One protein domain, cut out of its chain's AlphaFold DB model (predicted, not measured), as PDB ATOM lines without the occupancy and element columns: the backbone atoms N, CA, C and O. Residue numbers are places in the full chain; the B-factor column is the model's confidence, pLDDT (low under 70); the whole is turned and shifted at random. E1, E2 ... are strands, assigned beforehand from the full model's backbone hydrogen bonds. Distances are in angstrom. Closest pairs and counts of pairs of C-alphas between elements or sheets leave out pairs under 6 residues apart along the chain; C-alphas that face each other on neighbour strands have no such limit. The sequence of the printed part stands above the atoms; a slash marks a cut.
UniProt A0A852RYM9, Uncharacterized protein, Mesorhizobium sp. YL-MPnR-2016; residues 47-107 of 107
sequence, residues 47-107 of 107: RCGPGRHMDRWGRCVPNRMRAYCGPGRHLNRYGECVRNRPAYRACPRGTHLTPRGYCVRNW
ATOM      1  N   ARG A  47     277.412 652.443 409.045       71.38
ATOM      2  CA  ARG A  47     276.828 651.081 408.947       71.38
ATOM      3  C   ARG A  47     276.720 650.340 410.293       71.38
ATOM      4  O   ARG A  47     275.946 649.401 410.412       71.38
ATOM      5  N   CYS A  48     277.501 650.752 411.296       82.44
ATOM      6  CA  CYS A  48     277.539 650.144 412.628       82.44
ATOM      7  C   CYS A  48     277.028 651.048 413.765       82.44
ATOM      8  O   CYS A  48     277.087 650.642 414.927       82.44
ATOM      9  N   GLY A  49     276.531 652.251 413.455       83.19
ATOM     10  CA  GLY A  49     276.129 653.245 414.452       83.19
ATOM     11  C   GLY A  49     277.300 653.900 415.212       83.19
ATOM     12  O   GLY A  49     278.472 653.585 414.975       83.19
ATOM     13  N   PRO A  50     277.007 654.842 416.127       82.00
ATOM     14  CA  PRO A  50     278.024 655.585 416.870       82.00
ATOM     15  C   PRO A  50     278.916 654.677 417.728       82.00
ATOM     16  O   PRO A  50     278.440 653.781 418.422       82.00
ATOM     17  N   GLY A  51     280.229 654.928 417.718       79.88
ATOM     18  CA  GLY A  51     281.186 654.219 418.580       79.88
ATOM     19  C   GLY A  51     281.528 652.787 418.147       79.88
ATOM     20  O   GLY A  51     282.211 652.077 418.888       79.88
ATOM     21  N   ARG A  52     281.094 652.357 416.958       88.19
ATOM     22  CA  ARG A  52     281.400 651.036 416.392       88.19
ATOM     23  C   ARG A  52     281.990 651.167 414.991       88.19
ATOM     24  O   ARG A  52     281.702 652.129 414.284       88.19
ATOM     25  N   HIS A  53     282.784 650.183 414.582       88.62
ATOM     26  CA  HIS A  53     283.273 650.062 413.211       88.62
ATOM     27  C   HIS A  53     283.030 648.654 412.665       88.62
ATOM     28  O   HIS A  53     282.915 647.688 413.419       88.62
ATOM     29  N   MET A  54     282.968 648.532 411.340       89.81
ATOM     30  CA  MET A  54     282.895 647.239 410.661       89.81
ATOM     31  C   MET A  54     284.294 646.602 410.657       89.81
ATOM     32  O   MET A  54     285.278 647.273 410.336       89.81
ATOM     33  N   ASP A  55     284.418 645.346 411.083       88.12
ATOM     34  CA  ASP A  55     285.654 644.573 410.946       88.12
ATOM     35  C   ASP A  55     285.791 643.998 409.522       88.12
ATOM     36  O   ASP A  55     284.889 644.114 408.691       88.12
ATOM     37  N   ARG A  56     286.927 643.360 409.216       88.75
ATOM     38  CA  ARG A  56     287.178 642.774 407.883       88.75
ATOM     39  C   ARG A  56     286.236 641.626 407.498       88.75
ATOM     40  O   ARG A  56     286.220 641.235 406.340       88.75
ATOM     41  N   TRP A  57     285.504 641.065 408.458       92.69
ATOM     42  CA  TRP A  57     284.508 640.011 408.243       92.69
ATOM     43  C   TRP A  57     283.084 640.579 408.205       92.69
ATOM     44  O   TRP A  57     282.117 639.827 408.149       92.69
ATOM     45  N   GLY A  58     282.951 641.904 408.253       87.69
ATOM     46  CA  GLY A  58     281.681 642.598 408.183       87.69
ATOM     47  C   GLY A  58     280.903 642.682 409.495       87.69
ATOM     48  O   GLY A  58     279.728 643.035 409.477       87.69
ATOM     49  N   ARG A  59     281.522 642.391 410.643       87.19
ATOM     50  CA  ARG A  59     280.864 642.493 411.955       87.19
ATOM     51  C   ARG A  59     281.066 643.877 412.559       87.19
ATOM     52  O   ARG A  59     282.151 644.444 412.466       87.19
ATOM     53  N   CYS A  60     280.053 644.393 413.248       89.12
ATOM     54  CA  CYS A  60     280.147 645.664 413.963       89.12
ATOM     55  C   CYS A  60     280.806 645.490 415.336       89.12
ATOM     56  O   CYS A  60     280.172 645.060 416.301       89.12
ATOM     57  N   VAL A  61     282.082 645.854 415.434       87.75
ATOM     58  CA  VAL A  61     282.875 645.762 416.664       87.75
ATOM     59  C   VAL A  61     283.000 647.130 417.348       87.75
ATOM     60  O   VAL A  61     282.956 648.162 416.673       87.75
ATOM     61  N   PRO A  62     283.126 647.184 418.687       87.12
ATOM     62  CA  PRO A  62     283.366 648.437 419.396       87.12
ATOM     63  C   PRO A  62     284.657 649.116 418.929       87.12
ATOM     64  O   PRO A  62     285.692 648.461 418.774       87.12
ATOM     65  N   ASN A  63     284.620 650.439 418.773       83.75
ATOM     66  CA  ASN A  63     285.840 651.214 418.600       83.75
ATOM     67  C   ASN A  63     286.703 651.066 419.854       83.75
ATOM     68  O   ASN A  63     286.211 651.166 420.979       83.75
ATOM     69  N   ARG A  64     288.012 650.870 419.677       77.38
ATOM     70  CA  ARG A  64     288.936 650.974 420.808       77.38
ATOM     71  C   ARG A  64     288.902 652.415 421.304       77.38
ATOM     72  O   ARG A  64     289.390 653.308 420.611       77.38
ATOM     73  N   MET A  65     288.345 652.634 422.495       67.12
ATOM     74  CA  MET A  65     288.515 653.891 423.214       67.12
ATOM     75  C   MET A  65     290.020 654.110 423.383       67.12
ATOM     76  O   MET A  65     290.688 653.375 424.112       67.12
ATOM     77  N   ARG A  66     290.581 655.094 422.675       69.88
ATOM     78  CA  ARG A  66     291.926 655.569 422.997       69.88
ATOM     79  C   ARG A  66     291.839 656.193 424.383       69.88
ATOM     80  O   ARG A  66     291.031 657.093 424.594       69.88
ATOM     81  N   ALA A  67     292.639 655.690 425.315       76.69
ATOM     82  CA  ALA A  67     292.728 656.262 426.647       76.69
ATOM     83  C   ALA A  67     293.107 657.747 426.534       76.69
ATOM     84  O   ALA A  67     294.115 658.102 425.919       76.69
ATOM     85  N   TYR A  68     292.253 658.608 427.085       82.56
ATOM     86  CA  TYR A  68     292.481 660.043 427.123       82.56
ATOM     87  C   TYR A  68     293.307 660.377 428.362       82.56
ATOM     88  O   TYR A  68     292.829 660.302 429.493       82.56
ATOM     89  N   CYS A  69     294.557 660.759 428.140       82.88
ATOM     90  CA  CYS A  69     295.374 661.396 429.156       82.88
ATOM     91  C   CYS A  69     295.138 662.899 429.011       82.88
ATOM     92  O   CYS A  69     295.374 663.434 427.931       82.88
ATOM     93  N   GLY A  70     294.629 663.565 430.051       86.75
ATOM     94  CA  GLY A  70     294.340 665.005 430.031       86.75
ATOM     95  C   GLY A  70     295.517 665.892 429.571       86.75
ATOM     96  O   GLY A  70     296.620 665.401 429.317       86.75
ATOM     97  N   PRO A  71     295.321 667.217 429.481       84.75
ATOM     98  CA  PRO A  71     296.298 668.126 428.882       84.75
ATOM     99  C   PRO A  71     297.708 667.973 429.479       84.75
ATOM    100  O   PRO A  71     297.890 667.867 430.693       84.75
ATOM    101  N   GLY A  72     298.722 667.948 428.607       84.00
ATOM    102  CA  GLY A  72     300.128 667.805 429.001       84.00
ATOM    103  C   GLY A  72     300.576 666.375 429.336       84.00
ATOM    104  O   GLY A  72     301.655 666.201 429.909       84.00
ATOM    105  N   ARG A  73     299.790 665.348 428.997       90.31
ATOM    106  CA  ARG A  73     300.136 663.930 429.185       90.31
ATOM    107  C   ARG A  73     299.951 663.133 427.889       90.31
ATOM    108  O   ARG A  73     299.217 663.561 427.003       90.31
ATOM    109  N   HIS A  74     300.599 661.976 427.786       87.44
ATOM    110  CA  HIS A  74     300.395 661.014 426.699       87.44
ATOM    111  C   HIS A  74     300.392 659.579 427.229       87.44
ATOM    112  O   HIS A  74     300.893 659.309 428.323       87.44
ATOM    113  N   LEU A  75     299.822 658.665 426.442       90.25
ATOM    114  CA  LEU A  75     299.823 657.237 426.738       90.25
ATOM    115  C   LEU A  75     301.182 656.631 426.368       90.25
ATOM    116  O   LEU A  75     301.624 656.767 425.224       90.25
ATOM    117  N   ASN A  76     301.850 655.965 427.310       87.12
ATOM    118  CA  ASN A  76     303.062 655.204 427.012       87.12
ATOM    119  C   ASN A  76     302.721 653.844 426.358       87.12
ATOM    120  O   ASN A  76     301.558 653.467 426.208       87.12
ATOM    121  N   ARG A  77     303.752 653.077 425.974       86.88
ATOM    122  CA  ARG A  77     303.594 651.731 425.385       86.88
ATOM    123  C   ARG A  77     302.860 650.742 426.309       86.88
ATOM    124  O   ARG A  77     302.256 649.804 425.803       86.88
ATOM    125  N   TYR A  78     302.908 650.957 427.622       89.94
ATOM    126  CA  TYR A  78     302.270 650.118 428.640       89.94
ATOM    127  C   TYR A  78     300.831 650.549 428.966       89.94
ATOM    128  O   TYR A  78     300.171 649.899 429.768       89.94
ATOM    129  N   GLY A  79     300.317 651.611 428.335       87.44
ATOM    130  CA  GLY A  79     298.962 652.111 428.578       87.44
ATOM    131  C   GLY A  79     298.845 653.101 429.742       87.44
ATOM    132  O   GLY A  79     297.733 653.445 430.128       87.44
ATOM    133  N   GLU A  80     299.956 653.585 430.294       90.25
ATOM    134  CA  GLU A  80     299.961 654.531 431.414       90.25
ATOM    135  C   GLU A  80     300.029 655.984 430.924       90.25
ATOM    136  O   GLU A  80     300.727 656.305 429.956       90.25
ATOM    137  N   CYS A  81     299.351 656.891 431.633       90.00
ATOM    138  CA  CYS A  81     299.399 658.325 431.351       90.00
ATOM    139  C   CYS A  81     300.638 658.989 431.970       90.00
ATOM    140  O   CYS A  81     300.640 659.389 433.138       90.00
ATOM    141  N   VAL A  82     301.670 659.195 431.158       88.50
ATOM    142  CA  VAL A  82     302.913 659.869 431.555       88.50
ATOM    143  C   VAL A  82     302.885 661.351 431.172       88.50
ATOM    144  O   VAL A  82     302.193 661.753 430.235       88.50
ATOM    145  N   ARG A  83     303.618 662.203 431.903       86.88
ATOM    146  CA  ARG A  83     303.734 663.628 431.539       86.88
ATOM    147  C   ARG A  83     304.463 663.766 430.206       86.88
ATOM    148  O   ARG A  83     305.470 663.101 429.968       86.88
ATOM    149  N   ASN A  84     303.999 664.692 429.373       79.62
ATOM    150  CA  ASN A  84     304.773 665.147 428.229       79.62
ATOM    151  C   ASN A  84     306.089 665.724 428.745       79.62
ATOM    152  O   ASN A  84     306.104 666.508 429.698       79.62
ATOM    153  N   ARG A  85     307.204 665.313 428.136       72.69
ATOM    154  CA  ARG A  85     308.503 665.894 428.461       72.69
ATOM    155  C   ARG A  85     308.426 667.379 428.096       72.69
ATOM    156  O   ARG A  85     308.131 667.676 426.939       72.69
ATOM    157  N   PRO A  86     308.632 668.310 429.041       65.94
ATOM    158  CA  PRO A  86     308.593 669.723 428.707       65.94
ATOM    159  C   PRO A  86     309.695 670.016 427.686       65.94
ATOM    160  O   PRO A  86     310.857 669.680 427.917       65.94
ATOM    161  N   ALA A  87     309.334 670.663 426.574       57.19
ATOM    162  CA  ALA A  87     310.289 671.173 425.585       57.19
ATOM    163  C   ALA A  87     311.239 672.233 426.187       57.19
ATOM    164  O   ALA A  87     312.282 672.535 425.624       57.19
ATOM    165  N   TYR A  88     310.907 672.753 427.373       53.69
ATOM    166  CA  TYR A  88     311.633 673.783 428.116       53.69
ATOM    167  C   TYR A  88     312.909 673.286 428.843       53.69
ATOM    168  O   TYR A  88     313.452 673.984 429.693       53.69
ATOM    169  N   ARG A  89     313.530 672.151 428.490       59.62
ATOM    170  CA  ARG A  89     314.979 672.082 428.784       59.62
ATOM    171  C   ARG A  89     315.675 673.047 427.827       59.62
ATOM    172  O   ARG A  89     316.209 672.627 426.810       59.62
ATOM    173  N   ALA A  90     315.575 674.345 428.133       70.38
ATOM    174  CA  ALA A  90     316.300 675.407 427.481       70.38
ATOM    175  C   ALA A  90     317.759 675.005 427.595       70.38
ATOM    176  O   ALA A  90     318.325 674.924 428.688       70.38
ATOM    177  N   CYS A  91     318.306 674.610 426.457       79.25
ATOM    178  CA  CYS A  91     319.677 674.187 426.400       79.25
ATOM    179  C   CYS A  91     320.570 675.386 426.778       79.25
ATOM    180  O   CYS A  91     320.189 676.535 426.524       79.25
ATOM    181  N   PRO A  92     321.728 675.159 427.421       83.81
ATOM    182  CA  PRO A  92     322.683 676.223 427.713       83.81
ATOM    183  C   PRO A  92     322.990 677.075 426.471       83.81
ATOM    184  O   PRO A  92     322.909 676.591 425.338       83.81
ATOM    185  N   ARG A  93     323.382 678.343 426.662       84.75
ATOM    186  CA  ARG A  93     323.799 679.206 425.540       84.75
ATOM    187  C   ARG A  93     324.856 678.489 424.684       84.75
ATOM    188  O   ARG A  93     325.798 677.915 425.220       84.75
ATOM    189  N   GLY A  94     324.679 678.519 423.361       88.06
ATOM    190  CA  GLY A  94     325.552 677.822 422.402       88.06
ATOM    191  C   GLY A  94     325.159 676.370 422.097       88.06
ATOM    192  O   GLY A  94     325.922 675.657 421.447       88.06
ATOM    193  N   THR A  95     323.984 675.915 422.546       90.75
ATOM    194  CA  THR A  95     323.450 674.583 422.223       90.75
ATOM    195  C   THR A  95     321.981 674.650 421.786       90.75
ATOM    196  O   THR A  95     321.275 675.593 422.148       90.75
ATOM    197  N   HIS A  96     321.508 673.664 421.017       87.00
ATOM    198  CA  HIS A  96     320.100 673.518 420.620       87.00
ATOM    199  C   HIS A  96     319.535 672.138 420.987       87.00
ATOM    200  O   HIS A  96     320.276 671.165 421.155       87.00
ATOM    201  N   LEU A  97     318.206 672.063 421.132       85.56
ATOM    202  CA  LEU A  97     317.482 670.850 421.516       85.56
ATOM    203  C   LEU A  97     317.185 669.980 420.287       85.56
ATOM    204  O   LEU A  97     316.512 670.412 419.355       85.56
ATOM    205  N   THR A  98     317.644 668.732 420.302       80.44
ATOM    206  CA  THR A  98     317.311 667.741 419.266       80.44
ATOM    207  C   THR A  98     315.875 667.217 419.426       80.44
ATOM    208  O   THR A  98     315.346 667.212 420.540       80.44
ATOM    209  N   PRO A  99     315.260 666.633 418.377       77.44
ATOM    210  CA  PRO A  99     313.969 665.940 418.494       77.44
ATOM    211  C   PRO A  99     313.962 664.797 419.524       77.44
ATOM    212  O   PRO A  99     312.913 664.413 420.036       77.44
ATOM    213  N   ARG A 100     315.144 664.248 419.848       76.19
ATOM    214  CA  ARG A 100     315.343 663.215 420.878       76.19
ATOM    215  C   ARG A 100     315.471 663.779 422.301       76.19
ATOM    216  O   ARG A 100     315.463 663.007 423.259       76.19
ATOM    217  N   GLY A 101     315.555 665.101 422.455       75.56
ATOM    218  CA  GLY A 101     315.603 665.790 423.745       75.56
ATOM    219  C   GLY A 101     317.005 665.983 424.337       75.56
ATOM    220  O   GLY A 101     317.112 666.268 425.527       75.56
ATOM    221  N   TYR A 102     318.065 665.818 423.540       83.19
ATOM    222  CA  TYR A 102     319.453 666.114 423.927       83.19
ATOM    223  C   TYR A 102     319.875 667.504 423.457       83.19
ATOM    224  O   TYR A 102     319.476 667.914 422.366       83.19
ATOM    225  N   CYS A 103     320.715 668.182 424.241       86.56
ATOM    226  CA  CYS A 103     321.344 669.442 423.851       86.56
ATOM    227  C   CYS A 103     322.652 669.163 423.103       86.56
ATOM    228  O   CYS A 103     323.523 668.474 423.634       86.56
ATOM    229  N   VAL A 104     322.797 669.701 421.895       90.56
ATOM    230  CA  VAL A 104     324.019 669.589 421.078       90.56
ATOM    231  C   VAL A 104     324.554 670.978 420.741       90.56
ATOM    232  O   VAL A 104     323.787 671.937 420.694       90.56
ATOM    233  N   ARG A 105     325.871 671.108 420.559       91.94
ATOM    234  CA  ARG A 105     326.523 672.389 420.246       91.94
ATOM    235  C   ARG A 105     326.077 672.936 418.890       91.94
ATOM    236  O   ARG A 105     325.929 672.180 417.934       91.94
ATOM    237  N   ASN A 106     325.890 674.251 418.843       86.38
ATOM    238  CA  ASN A 106     325.712 675.007 417.610       86.38
ATOM    239  C   ASN A 106     327.116 675.216 417.031       86.38
ATOM    240  O   ASN A 106     327.800 676.153 417.433       86.38
ATOM    241  N   TRP A 107     327.587 674.260 416.232       79.31
ATOM    242  CA  TRP A 107     328.816 674.408 415.453       79.31
ATOM    243  C   TRP A 107     328.500 675.099 414.131       79.31
ATOM    244  O   TRP A 107     327.401 674.821 413.595       79.31
TER     245      TRP A 107
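This is residues 47 to 107 of the 107 residues of an uncharacterized protein of Mesorhizobium sp. YL-MPnR-2016 (UniProt A0A852RYM9). The model shows little regular structure: three small hairpins, E1 with E2, E3 with E4 and E5 with E6, follow one another like beads on a string, held apart by stretches with no named element. The 61 printed residues hold six strands, E1 to E6, with 18 residues, and no named helix; the class is all strand. The whole is extended, a rod spanning 58 by 23 by 19 A, with a radius of gyration of the C-alphas of 20.1 A.

E1, residues 52 to 54, and E2, residues 60 to 62, form an antiparallel hairpin at 139 degrees, with N 53 and O 61 2.9 A apart, within hydrogen-bond range. E3, residues 73 to 75, and E4, residues 81 to 83, form another at 140 degrees, with N 74 and O 82 at 2.9 A. E5, residues 95 to 97, and E6, residues 103 to 105, form the third at 143 degrees, with N 104 and O 96 at 3.0 A. E2 and E3 are apart, and so are E4 and E5.

E1 begins at C-alpha 52 (281.400, 651.036, 416.392) and is 7.0 A long; E2 is 6.9 A, E3 7.1 A, E4 6.9 A and E5 7.1 A. E6, 7.0 A, ends at C-alpha 105 (326.523, 672.389, 420.246).

The C-alphas farthest apart, of Gly 58 and Arg 93, are 58.4 A apart. The printed part has no cut. The link from E4 to E5 is long, with 11 residues. The pLDDT is under 70 at residues 65 to 66 and 86 to 89.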